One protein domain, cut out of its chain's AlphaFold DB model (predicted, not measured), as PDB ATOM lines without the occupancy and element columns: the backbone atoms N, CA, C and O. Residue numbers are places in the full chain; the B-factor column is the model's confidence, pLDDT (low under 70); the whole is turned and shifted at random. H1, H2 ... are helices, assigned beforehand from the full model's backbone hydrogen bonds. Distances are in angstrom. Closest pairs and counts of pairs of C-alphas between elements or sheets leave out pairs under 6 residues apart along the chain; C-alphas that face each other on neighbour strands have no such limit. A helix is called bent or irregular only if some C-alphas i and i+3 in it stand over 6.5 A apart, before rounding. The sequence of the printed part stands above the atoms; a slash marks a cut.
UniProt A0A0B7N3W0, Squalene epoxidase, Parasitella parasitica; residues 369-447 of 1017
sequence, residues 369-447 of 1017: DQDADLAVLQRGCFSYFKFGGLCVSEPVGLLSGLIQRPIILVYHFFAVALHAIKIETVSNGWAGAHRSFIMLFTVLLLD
ATOM      1  N   ASP A 369     -57.282   3.855 -54.255       57.59
ATOM      2  CA  ASP A 369     -56.907   5.087 -54.974       57.59
ATOM      3  C   ASP A 369     -56.805   6.357 -54.106       57.59
ATOM      4  O   ASP A 369     -55.980   7.224 -54.386       57.59
ATOM      5  N   GLN A 370     -57.578   6.461 -53.021       51.56
ATOM      6  CA  GLN A 370     -57.530   7.622 -52.114       51.56
ATOM      7  C   GLN A 370     -56.645   7.411 -50.880       51.56
ATOM      8  O   GLN A 370     -56.338   8.372 -50.178       51.56
ATOM      9  N   ASP A 371     -56.220   6.175 -50.622       63.16
ATOM     10  CA  ASP A 371     -55.477   5.820 -49.420       63.16
ATOM     11  C   ASP A 371     -54.013   5.544 -49.784       63.16
ATOM     12  O   ASP A 371     -53.649   4.499 -50.342       63.16
ATOM     13  N   ALA A 372     -53.161   6.524 -49.469       64.44
ATOM     14  CA  ALA A 372     -51.724   6.450 -49.700       64.44
ATOM     15  C   ALA A 372     -51.099   5.197 -49.059       64.44
ATOM     16  O   ALA A 372     -50.122   4.664 -49.596       64.44
ATOM     17  N   ASP A 373     -51.692   4.687 -47.979       65.31
ATOM     18  CA  ASP A 373     -51.177   3.566 -47.204       65.31
ATOM     19  C   ASP A 373     -51.547   2.233 -47.874       65.31
ATOM     20  O   ASP A 373     -50.698   1.351 -48.055       65.31
ATOM     21  N   LEU A 374     -52.786   2.098 -48.359       70.19
ATOM     22  CA  LEU A 374     -53.206   0.926 -49.137       70.19
ATOM     23  C   LEU A 374     -52.470   0.834 -50.482       70.19
ATOM     24  O   LEU A 374     -52.168  -0.270 -50.947       70.19
ATOM     25  N   ALA A 375     -52.094   1.968 -51.080       73.75
ATOM     26  CA  ALA A 375     -51.297   1.986 -52.304       73.75
ATOM     27  C   ALA A 375     -49.886   1.391 -52.106       73.75
ATOM     28  O   ALA A 375     -49.325   0.807 -53.043       73.75
ATOM     29  N   VAL A 376     -49.300   1.498 -50.903       76.12
ATOM     30  CA  VAL A 376     -48.019   0.852 -50.546       76.12
ATOM     31  C   VAL A 376     -48.187  -0.665 -50.517       76.12
ATOM     32  O   VAL A 376     -47.408  -1.395 -51.139       76.12
ATOM     33  N   LEU A 377     -49.240  -1.154 -49.858       77.75
ATOM     34  CA  LEU A 377     -49.542  -2.584 -49.814       77.75
ATOM     35  C   LEU A 377     -49.844  -3.135 -51.215       77.75
ATOM     36  O   LEU A 377     -49.418  -4.246 -51.536       77.75
ATOM     37  N   GLN A 378     -50.524  -2.368 -52.075       82.88
ATOM     38  CA  GLN A 378     -50.817  -2.771 -53.453       82.88
ATOM     39  C   GLN A 378     -49.523  -2.988 -54.253       82.88
ATOM     40  O   GLN A 378     -49.372  -4.010 -54.929       82.88
ATOM     41  N   ARG A 379     -48.552  -2.066 -54.131       81.19
ATOM     42  CA  ARG A 379     -47.201  -2.217 -54.708       81.19
ATOM     43  C   ARG A 379     -46.496  -3.457 -54.175       81.19
ATOM     44  O   ARG A 379     -45.938  -4.226 -54.960       81.19
ATOM     45  N   GLY A 380     -46.542  -3.651 -52.856       84.31
ATOM     46  CA  GLY A 380     -45.963  -4.810 -52.186       84.31
ATOM     47  C   GLY A 380     -46.535  -6.122 -52.708       84.31
ATOM     48  O   GLY A 380     -45.778  -7.015 -53.073       84.31
ATOM     49  N   CYS A 381     -47.856  -6.217 -52.836       86.19
ATOM     50  CA  CYS A 381     -48.542  -7.405 -53.336       86.19
ATOM     51  C   CYS A 381     -48.204  -7.704 -54.801       86.19
ATOM     52  O   CYS A 381     -47.832  -8.830 -55.125       86.19
ATOM     53  N   PHE A 382     -48.228  -6.691 -55.676       86.69
ATOM     54  CA  PHE A 382     -47.846  -6.871 -57.079       86.69
ATOM     55  C   PHE A 382     -46.386  -7.331 -57.223       86.69
ATOM     56  O   PHE A 382     -46.089  -8.242 -57.994       86.69
ATOM     57  N   SER A 383     -45.466  -6.751 -56.442       86.44
ATOM     58  CA  SER A 383     -44.069  -7.196 -56.416       86.44
ATOM     59  C   SER A 383     -43.901  -8.588 -55.808       86.44
ATOM     60  O   SER A 383     -42.993  -9.302 -56.223       86.44
ATOM     61  N   TYR A 384     -44.729  -8.967 -54.836       89.19
ATOM     62  CA  TYR A 384     -44.677 -10.277 -54.196       89.19
ATOM     63  C   TYR A 384     -45.001 -11.396 -55.192       89.19
ATOM     64  O   TYR A 384     -44.303 -12.407 -55.229       89.19
ATOM     65  N   PHE A 385     -45.979 -11.180 -56.081       88.44
ATOM     66  CA  PHE A 385     -46.298 -12.143 -57.138       88.44
ATOM     67  C   PHE A 385     -45.165 -12.328 -58.159       88.44
ATOM     68  O   PHE A 385     -45.024 -13.412 -58.720       88.44
ATOM     69  N   LYS A 386     -44.293 -11.329 -58.358       87.56
ATOM     70  CA  LYS A 386     -43.126 -11.467 -59.252       87.56
ATOM     71  C   LYS A 386     -42.087 -12.478 -58.755       87.56
ATOM     72  O   LYS A 386     -41.277 -12.930 -59.557       87.56
ATOM     73  N   PHE A 387     -42.086 -12.842 -57.468       86.12
ATOM     74  CA  PHE A 387     -41.145 -13.840 -56.947       86.12
ATOM     75  C   PHE A 387     -41.433 -15.267 -57.428       86.12
ATOM     76  O   PHE A 387     -40.532 -16.103 -57.390       86.12
ATOM     77  N   GLY A 388     -42.649 -15.552 -57.905       84.81
ATOM     78  CA  GLY A 388     -43.020 -16.889 -58.368       84.81
ATOM     79  C   GLY A 388     -43.016 -17.950 -57.255       84.81
ATOM     80  O   GLY A 388     -42.943 -17.652 -56.060       84.81
ATOM     81  N   GLY A 389     -43.132 -19.220 -57.653       87.50
ATOM     82  CA  GLY A 389     -43.155 -20.357 -56.727       87.50
ATOM     83  C   GLY A 389     -44.321 -20.289 -55.735       87.50
ATOM     84  O   GLY A 389     -45.444 -19.953 -56.114       87.50
ATOM     85  N   LEU A 390     -44.039 -20.563 -54.455       85.62
ATOM     86  CA  LEU A 390     -45.038 -20.551 -53.375       85.62
ATOM     87  C   LEU A 390     -45.728 -19.189 -53.207       85.62
ATOM     88  O   LEU A 390     -46.906 -19.135 -52.866       85.62
ATOM     89  N   CYS A 391     -45.040 -18.089 -53.539       85.44
ATOM     90  CA  CYS A 391     -45.600 -16.734 -53.470       85.44
ATOM     91  C   CYS A 391     -46.748 -16.506 -54.473       85.44
ATOM     92  O   CYS A 391     -47.470 -15.519 -54.354       85.44
ATOM     93  N   VAL A 392     -46.916 -17.405 -55.449       86.06
ATOM     94  CA  VAL A 392     -47.986 -17.371 -56.455       86.06
ATOM     95  C   VAL A 392     -48.914 -18.573 -56.298       86.06
ATOM     96  O   VAL A 392     -50.124 -18.379 -56.207       86.06
ATOM     97  N   SER A 393     -48.366 -19.792 -56.204       86.00
ATOM     98  CA  SER A 393     -49.139 -21.044 -56.209       86.00
ATOM     99  C   SER A 393     -50.057 -21.213 -54.995       86.00
ATOM    100  O   SER A 393     -51.148 -21.765 -55.122       86.00
ATOM    101  N   GLU A 394     -49.647 -20.740 -53.816       88.81
ATOM    102  CA  GLU A 394     -50.464 -20.839 -52.603       88.81
ATOM    103  C   GLU A 394     -51.577 -19.769 -52.561       88.81
ATOM    104  O   GLU A 394     -52.735 -20.149 -52.360       88.81
ATOM    105  N   PRO A 395     -51.320 -18.470 -52.844       88.00
ATOM    106  CA  PRO A 395     -52.387 -17.473 -52.978       88.00
ATOM    107  C   PRO A 395     -53.424 -17.817 -54.051       88.00
ATOM    108  O   PRO A 395     -54.626 -17.704 -53.800       88.00
ATOM    109  N   VAL A 396     -52.993 -18.283 -55.229       88.00
ATOM    110  CA  VAL A 396     -53.922 -18.724 -56.284       88.00
ATOM    111  C   VAL A 396     -54.614 -20.045 -55.921       88.00
ATOM    112  O   VAL A 396     -55.767 -20.261 -56.293       88.00
ATOM    113  N   GLY A 397     -53.980 -20.909 -55.126       88.62
ATOM    114  CA  GLY A 397     -54.607 -22.097 -54.544       88.62
ATOM    115  C   GLY A 397     -55.740 -21.761 -53.567       88.62
ATOM    116  O   GLY A 397     -56.786 -22.411 -53.594       88.62
ATOM    117  N   LEU A 398     -55.575 -20.714 -52.750       88.00
ATOM    118  CA  LEU A 398     -56.636 -20.178 -51.887       88.00
ATOM    119  C   LEU A 398     -57.764 -19.549 -52.720       88.00
ATOM    120  O   LEU A 398     -58.941 -19.789 -52.452       88.00
ATOM    121  N   LEU A 399     -57.405 -18.777 -53.753       86.69
ATOM    122  CA  LEU A 399     -58.346 -18.123 -54.669       86.69
ATOM    123  C   LEU A 399     -59.216 -19.131 -55.433       86.69
ATOM    124  O   LEU A 399     -60.430 -18.965 -55.535       86.69
ATOM    125  N   SER A 400     -58.587 -20.185 -55.952       87.44
ATOM    126  CA  SER A 400     -59.237 -21.243 -56.731       87.44
ATOM    127  C   SER A 400     -60.085 -22.197 -55.881       87.44
ATOM    128  O   SER A 400     -60.850 -22.988 -56.433       87.44
ATOM    129  N   GLY A 401     -59.979 -22.125 -54.549       86.69
ATOM    130  CA  GLY A 401     -60.689 -22.995 -53.609       86.69
ATOM    131  C   GLY A 401     -60.097 -24.402 -53.463       86.69
ATOM    132  O   GLY A 401     -60.728 -25.251 -52.830       86.69
ATOM    133  N   LEU A 402     -58.906 -24.648 -54.023       86.69
ATOM    134  CA  LEU A 402     -58.170 -25.912 -53.892       86.69
ATOM    135  C   LEU A 402     -57.500 -26.023 -52.517       86.69
ATOM    136  O   LEU A 402     -57.571 -27.055 -51.856       86.69
ATOM    137  N   ILE A 403     -56.897 -24.929 -52.044       85.56
ATOM    138  CA  ILE A 403     -56.290 -24.855 -50.714       85.56
ATOM    139  C   ILE A 403     -57.314 -24.270 -49.741       85.56
ATOM    140  O   ILE A 403     -57.726 -23.121 -49.856       85.56
ATOM    141  N   GLN A 404     -57.700 -25.054 -48.737       81.44
ATOM    142  CA  GLN A 404     -58.758 -24.702 -47.779       81.44
ATOM    143  C   GLN A 404     -58.206 -24.474 -46.362       81.44
ATOM    144  O   GLN A 404     -58.761 -24.951 -45.373       81.44
ATOM    145  N   ARG A 405     -57.058 -23.788 -46.255       83.69
ATOM    146  CA  ARG A 405     -56.329 -23.578 -44.991       83.69
ATOM    147  C   ARG A 405     -56.188 -22.084 -44.667       83.69
ATOM    148  O   ARG A 405     -55.309 -21.431 -45.229       83.69
ATOM    149  N   PRO A 406     -56.972 -21.539 -43.716       83.44
ATOM    150  CA  PRO A 406     -56.912 -20.120 -43.350       83.44
ATOM    151  C   PRO A 406     -55.535 -19.640 -42.871       83.44
ATOM    152  O   PRO A 406     -55.185 -18.485 -43.079       83.44
ATOM    153  N   ILE A 407     -54.723 -20.514 -42.266       84.75
ATOM    154  CA  ILE A 407     -53.387 -20.139 -41.775       84.75
ATOM    155  C   ILE A 407     -52.428 -19.728 -42.905       84.75
ATOM    156  O   ILE A 407     -51.588 -18.856 -42.706       84.75
ATOM    157  N   ILE A 408     -52.594 -20.300 -44.103       86.56
ATOM    158  CA  ILE A 408     -51.784 -19.959 -45.283       86.56
ATOM    159  C   ILE A 408     -52.128 -18.540 -45.754       86.56
ATOM    160  O   ILE A 408     -51.236 -17.757 -46.069       86.56
ATOM    161  N   LEU A 409     -53.412 -18.159 -45.704       85.38
ATOM    162  CA  LEU A 409     -53.842 -16.790 -45.997       85.38
ATOM    163  C   LEU A 409     -53.177 -15.783 -45.051       85.38
ATOM    164  O   LEU A 409     -52.656 -14.768 -45.502       85.38
ATOM    165  N   VAL A 410     -53.174 -16.085 -43.748       84.69
ATOM    166  CA  VAL A 410     -52.534 -15.242 -42.729       84.69
ATOM    167  C   VAL A 410     -51.038 -15.102 -43.015       84.69
ATOM    168  O   VAL A 410     -50.523 -13.985 -43.031       84.69
ATOM    169  N   TYR A 411     -50.353 -16.209 -43.312       88.81
ATOM    170  CA  TYR A 411     -48.931 -16.204 -43.652       88.81
ATOM    171  C   TYR A 411     -48.612 -15.286 -44.842       88.81
ATOM    172  O   TYR A 411     -47.780 -14.387 -44.705       88.81
ATOM    173  N   HIS A 412     -49.293 -15.446 -45.984       87.81
ATOM    174  CA  HIS A 412     -49.022 -14.600 -47.154       87.81
ATOM    175  C   HIS A 412     -49.417 -13.145 -46.937       87.81
ATOM    176  O   HIS A 412     -48.724 -12.260 -47.431       87.81
ATOM    177  N   PHE A 413     -50.485 -12.873 -46.184       84.62
ATOM    178  CA  PHE A 413     -50.871 -11.504 -45.857       84.62
ATOM    179  C   PHE A 413     -49.747 -10.775 -45.103       84.62
ATOM    180  O   PHE A 413     -49.330  -9.689 -45.507       84.62
ATOM    181  N   PHE A 414     -49.184 -11.405 -44.066       83.56
ATOM    182  CA  PHE A 414     -48.042 -10.851 -43.336       83.56
ATOM    183  C   PHE A 414     -46.764 -10.800 -44.184       83.56
ATOM    184  O   PHE A 414     -46.010  -9.834 -44.086       83.56
ATOM    185  N   ALA A 415     -46.524 -11.790 -45.048       86.75
ATOM    186  CA  ALA A 415     -45.374 -11.783 -45.951       86.75
ATOM    187  C   ALA A 415     -45.433 -10.612 -46.951       86.75
ATOM    188  O   ALA A 415     -44.434  -9.916 -47.139       86.75
ATOM    189  N   VAL A 416     -46.604 -10.350 -47.541       86.19
ATOM    190  CA  VAL A 416     -46.848  -9.201 -48.428       86.19
ATOM    191  C   VAL A 416     -46.651  -7.888 -47.678       86.19
ATOM    192  O   VAL A 416     -45.992  -6.988 -48.190       86.19
ATOM    193  N   ALA A 417     -47.170  -7.787 -46.456       81.44
ATOM    194  CA  ALA A 417     -47.022  -6.602 -45.625       81.44
ATOM    195  C   ALA A 417     -45.555  -6.294 -45.272       81.44
ATOM    196  O   ALA A 417     -45.093  -5.168 -45.456       81.44
ATOM    197  N   LEU A 418     -44.788  -7.297 -44.830       83.75
ATOM    198  CA  LEU A 418     -43.354  -7.148 -44.551       83.75
ATOM    199  C   LEU A 418     -42.559  -6.802 -45.818       83.75
ATOM    200  O   LEU A 418     -41.628  -5.996 -45.773       83.75
ATOM    201  N   HIS A 419     -42.941  -7.375 -46.962       84.25
ATOM    202  CA  HIS A 419     -42.328  -7.049 -48.249       84.25
ATOM    203  C   HIS A 419     -42.639  -5.613 -48.692       84.25
ATOM    204  O   HIS A 419     -41.750  -4.917 -49.181       84.25
ATOM    205  N   ALA A 420     -43.859  -5.131 -48.452       82.06
ATOM    206  CA  ALA A 420     -44.236  -3.742 -48.707       82.06
ATOM    207  C   ALA A 420     -43.378  -2.767 -47.882       82.06
ATOM    208  O   ALA A 420     -42.839  -1.811 -48.436       82.06
ATOM    209  N   ILE A 421     -43.148  -3.064 -46.595       77.50
ATOM    210  CA  ILE A 421     -42.250  -2.279 -45.727       77.50
ATOM    211  C   ILE A 421     -40.825  -2.272 -46.277       77.50
ATOM    212  O   ILE A 421     -40.177  -1.225 -46.303       77.50
ATOM    213  N   LYS A 422     -40.321  -3.425 -46.732       80.75
ATOM    214  CA  LYS A 422     -38.986  -3.519 -47.331       80.75
ATOM    215  C   LYS A 422     -38.868  -2.628 -48.569       80.75
ATOM    216  O   LYS A 422     -37.880  -1.909 -48.685       80.75
ATOM    217  N   ILE A 423     -39.856  -2.655 -49.466       78.50
ATOM    218  CA  ILE A 423     -39.879  -1.801 -50.665       78.50
ATOM    219  C   ILE A 423     -39.872  -0.326 -50.269       78.50
ATOM    220  O   ILE A 423     -39.049   0.430 -50.777       78.50
ATOM    221  N   GLU A 424     -40.729   0.063 -49.325       73.44
ATOM    222  CA  GLU A 424     -40.873   1.459 -48.907       73.44
ATOM    223  C   GLU A 424     -39.623   1.980 -48.176       73.44
ATOM    224  O   GLU A 424     -39.210   3.125 -48.345       73.44
ATOM    225  N   THR A 425     -38.955   1.111 -47.411       73.00
ATOM    226  CA  THR A 425     -37.675   1.420 -46.753       73.00
ATOM    227  C   THR A 425     -36.561   1.635 -47.777       73.00
ATOM    228  O   THR A 425     -35.706   2.499 -47.594       73.00
ATOM    229  N   VAL A 426     -36.566   0.864 -48.868       77.44
ATOM    230  CA  VAL A 426     -35.594   1.011 -49.960       77.44
ATOM    231  C   VAL A 426     -35.877   2.265 -50.792       77.44
ATOM    232  O   VAL A 426     -34.928   2.912 -51.224       77.44
ATOM    233  N   SER A 427     -37.144   2.645 -50.993       72.31
ATOM    234  CA  SER A 427     -37.503   3.835 -51.777       72.31
ATOM    235  C   SER A 427     -37.385   5.153 -51.001       72.31
ATOM    236  O   SER A 427     -36.950   6.141 -51.584       72.31
ATOM    237  N   ASN A 428     -37.734   5.180 -49.707       66.88
ATOM    238  CA  ASN A 428     -37.858   6.408 -48.900       66.88
ATOM    239  C   ASN A 428     -36.903   6.482 -47.685       66.88
ATOM    240  O   ASN A 428     -36.973   7.417 -46.885       66.88
ATOM    241  N   GLY A 429     -35.993   5.514 -47.527       71.00
ATOM    242  CA  GLY A 429     -35.019   5.463 -46.430       71.00
ATOM    243  C   GLY A 429     -35.621   5.114 -45.057       71.00
ATOM    244  O   GLY A 429     -36.803   4.801 -44.921       71.00
ATOM    245  N   TRP A 430     -34.807   5.184 -43.993       62.44
ATOM    246  CA  TRP A 430     -35.209   4.824 -42.616       62.44
ATOM    247  C   TRP A 430     -36.338   5.703 -42.039       62.44
ATOM    248  O   TRP A 430     -37.094   5.259 -41.174       62.44
ATOM    249  N   ALA A 431     -36.518   6.921 -42.562       57.12
ATOM    250  CA  ALA A 431     -37.660   7.779 -42.244       57.12
ATOM    251  C   ALA A 431     -38.984   7.269 -42.864       57.12
ATOM    252  O   ALA A 431     -40.047   7.531 -42.321       57.12
ATOM    253  N   GLY A 432     -38.967   6.482 -43.941       54.66
ATOM    254  CA  GLY A 432     -40.170   5.800 -44.444       54.66
ATOM    255  C   GLY A 432     -40.539   4.553 -43.630       54.66
ATOM    256  O   GLY A 432     -41.716   4.206 -43.507       54.66
ATOM    257  N   ALA A 433     -39.545   3.902 -43.017       56.03
ATOM    258  CA  ALA A 433     -39.716   2.647 -42.284       56.03
ATOM    259  C   ALA A 433     -40.518   2.806 -40.982       56.03
ATOM    260  O   ALA A 433     -41.394   1.987 -40.714       56.03
ATOM    261  N   HIS A 434     -40.279   3.868 -40.194       59.12
ATOM    262  CA  HIS A 434     -41.044   4.107 -38.958       59.12
ATOM    263  C   HIS A 434     -42.524   4.388 -39.254       59.12
ATOM    264  O   HIS A 434     -43.399   3.822 -38.603       59.12
ATOM    265  N   ARG A 435     -42.806   5.187 -40.293       54.94
ATOM    266  CA  ARG A 435     -44.168   5.454 -40.765       54.94
ATOM    267  C   ARG A 435     -44.825   4.158 -41.237       54.94
ATOM    268  O   ARG A 435     -45.928   3.853 -40.811       54.94
ATOM    269  N   SER A 436     -44.116   3.342 -42.018       53.47
ATOM    270  CA  SER A 436     -44.611   2.044 -42.515       53.47
ATOM    271  C   SER A 436     -44.875   1.028 -41.403       53.47
ATOM    272  O   SER A 436     -45.819   0.246 -41.490       53.47
ATOM    273  N   PHE A 437     -44.080   1.058 -40.331       58.38
ATOM    274  CA  PHE A 437     -44.267   0.204 -39.161       58.38
ATOM    275  C   PHE A 437     -45.484   0.630 -38.328       58.38
ATOM    276  O   PHE A 437     -46.281  -0.224 -37.947       58.38
ATOM    277  N   ILE A 438     -45.668   1.936 -38.102       56.59
ATOM    278  CA  ILE A 438     -46.854   2.493 -37.428       56.59
ATOM    279  C   ILE A 438     -48.118   2.210 -38.254       56.59
ATOM    280  O   ILE A 438     -49.110   1.755 -37.699       56.59
ATOM    281  N   MET A 439     -48.060   2.374 -39.579       53.91
ATOM    282  CA  MET A 439     -49.177   2.101 -40.497       53.91
ATOM    283  C   MET A 439     -49.575   0.616 -40.507       53.91
ATOM    284  O   MET A 439     -50.761   0.296 -40.444       53.91
ATOM    285  N   LEU A 440     -48.602  -0.308 -40.485       52.09
ATOM    286  CA  LEU A 440     -48.883  -1.736 -40.306       52.09
ATOM    287  C   LEU A 440     -49.563  -2.006 -38.952       52.09
ATOM    288  O   LEU A 440     -50.488  -2.815 -38.872       52.09
ATOM    289  N   PHE A 441     -49.117  -1.320 -37.899       49.50
ATOM    290  CA  PHE A 441     -49.676  -1.437 -36.555       49.50
ATOM    291  C   PHE A 441     -51.122  -0.916 -36.486       49.50
ATOM    292  O   PHE A 441     -51.948  -1.551 -35.839       49.50
ATOM    293  N   THR A 442     -51.459   0.156 -37.212       45.62
ATOM    294  CA  THR A 442     -52.825   0.703 -37.326       45.62
ATOM    295  C   THR A 442     -53.769  -0.246 -38.074       45.62
ATOM    296  O   THR A 442     -54.874  -0.509 -37.600       45.62
ATOM    297  N   VAL A 443     -53.324  -0.849 -39.186       47.12
ATOM    298  CA  VAL A 443     -54.108  -1.865 -39.924       47.12
ATOM    299  C   VAL A 443     -54.297  -3.150 -39.097       47.12
ATOM    300  O   VAL A 443     -55.317  -3.824 -39.234       47.12
ATOM    301  N   LEU A 444     -53.354  -3.481 -38.202       42.88
ATOM    302  CA  LEU A 444     -53.419  -4.644 -37.303       42.88
ATOM    303  C   LEU A 444     -54.215  -4.412 -36.006       42.88
ATOM    304  O   LEU A 444     -54.750  -5.373 -35.449       42.88
ATOM    305  N   LEU A 445     -54.285  -3.179 -35.491       43.16
ATOM    306  CA  LEU A 445     -54.947  -2.865 -34.214       43.16
ATOM    307  C   LEU A 445     -56.474  -2.828 -34.304       43.16
ATOM    308  O   LEU A 445     -57.135  -3.120 -33.311       43.16
ATOM    309  N   LEU A 446     -57.036  -2.561 -35.487       42.78
ATOM    310  CA  LEU A 446     -58.489  -2.547 -35.710       42.78
ATOM    311  C   LEU A 446     -59.163  -3.936 -35.629       42.78
ATOM    312  O   LEU A 446     -60.384  -4.014 -35.736       42.78
ATOM    313  N   ASP A 447     -58.403  -5.022 -35.422       38.62
ATOM    314  CA  ASP A 447     -58.927  -6.396 -35.292       38.62
ATOM    315  C   ASP A 447     -58.523  -7.111 -33.978       38.62
ATOM    316  O   ASP A 447     -58.744  -8.318 -33.843       38.62
TER     317      ASP A 447
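Overview. This is residues 369 to 447 of the 1017 residues of the protein "Squalene epoxidase" of Parasitella parasitica (UniProt A0A0B7N3W0). One long helix, H3, is the spine of this model: H1 crosses it on the way to H2, which packs near H3's first end, and H4 folds back along H3's last part to make a helical hairpin. The turn of that hairpin, residues 426 to 431, sticks out free of the rest. The printed part has 79 residues with four named helices, in the order H1, H2, H3, H4, and no named strand, and its class is all helix. It is only just compact, close to loose, with a radius of gyration of the C-alphas of 13.4 A and spans of 41 by 29 by 22 A.

Along the chain. Find C-alpha 372 at (-51.724, 6.450, -49.700); here H1 begins, residues 372 to 385, and it runs 20.7 A from first to last C-alpha. After a tight link of four residues comes H2, residues 390 to 399; it is neither bent nor irregular, but only just, as C-alphas 391 and 394 are 6.4 A apart. A short link of six residues leads to C-alpha 406 at (-56.912, -20.120, -43.350), where H3 begins; it takes residues 406 to 428 and runs 33.1 A. A tight link of one residue leads into H4, residues 430 to 445, 22.8 A long, which ends at C-alpha 445 at (-54.947, -2.865, -34.214).

Arrangement. Look first at H3, the hub, which touches the three other helices. With residues 416 to 424 alone it touches H1, and the closest C-alphas, those of Gly 380 and Ala 420, are 4.0 A apart. H1 and H3 run opposite ways at a steep tilt of 69 degrees, only just short of about perpendicular. With residues 408 to 412 alone H3 touches H2, opposite ways at a steep tilt of 50 degrees; the closest C-alphas are those of Pro 395 and Leu 409, 7.2 A apart. H3 and H4 form a hairpin, opposite ways at a shallow tilt of 26 degrees, with the closest C-alphas, Thr 425 and Ala 433, 5.1 A apart. H1 and H2 only just touch, with 3 pairs of C-alphas within 8 A, and only at the corner by their link; the closest C-alphas are those of Phe 385 and Val 392, 5.5 A apart. H1 and H4 are close but not clearly touching, with the C-alphas of Asp 373 and Met 439 closest at 7.2 A, while H2 and H4 are apart. Helix packing is mostly crossed, but only just, with 1 of 3 pairs at a shallow tilt. In H3 every O i to N i+4 pair is within hydrogen-bond range; in H1 it is 9 of 10, in H2 5 of 6 and in H4 10 of 12.

Size, cuts and confidence. The two C-alphas farthest apart, those of Leu 402 and Ala 431, are 41.1 A apart. The printed part has no cut, and no link is long. In the B-factor column the mean pLDDT of the printed part is 74.5; look for values under 70 at residues 369 to 373, at 428 and at 430 to 447, and note that H4 has a mean of 53.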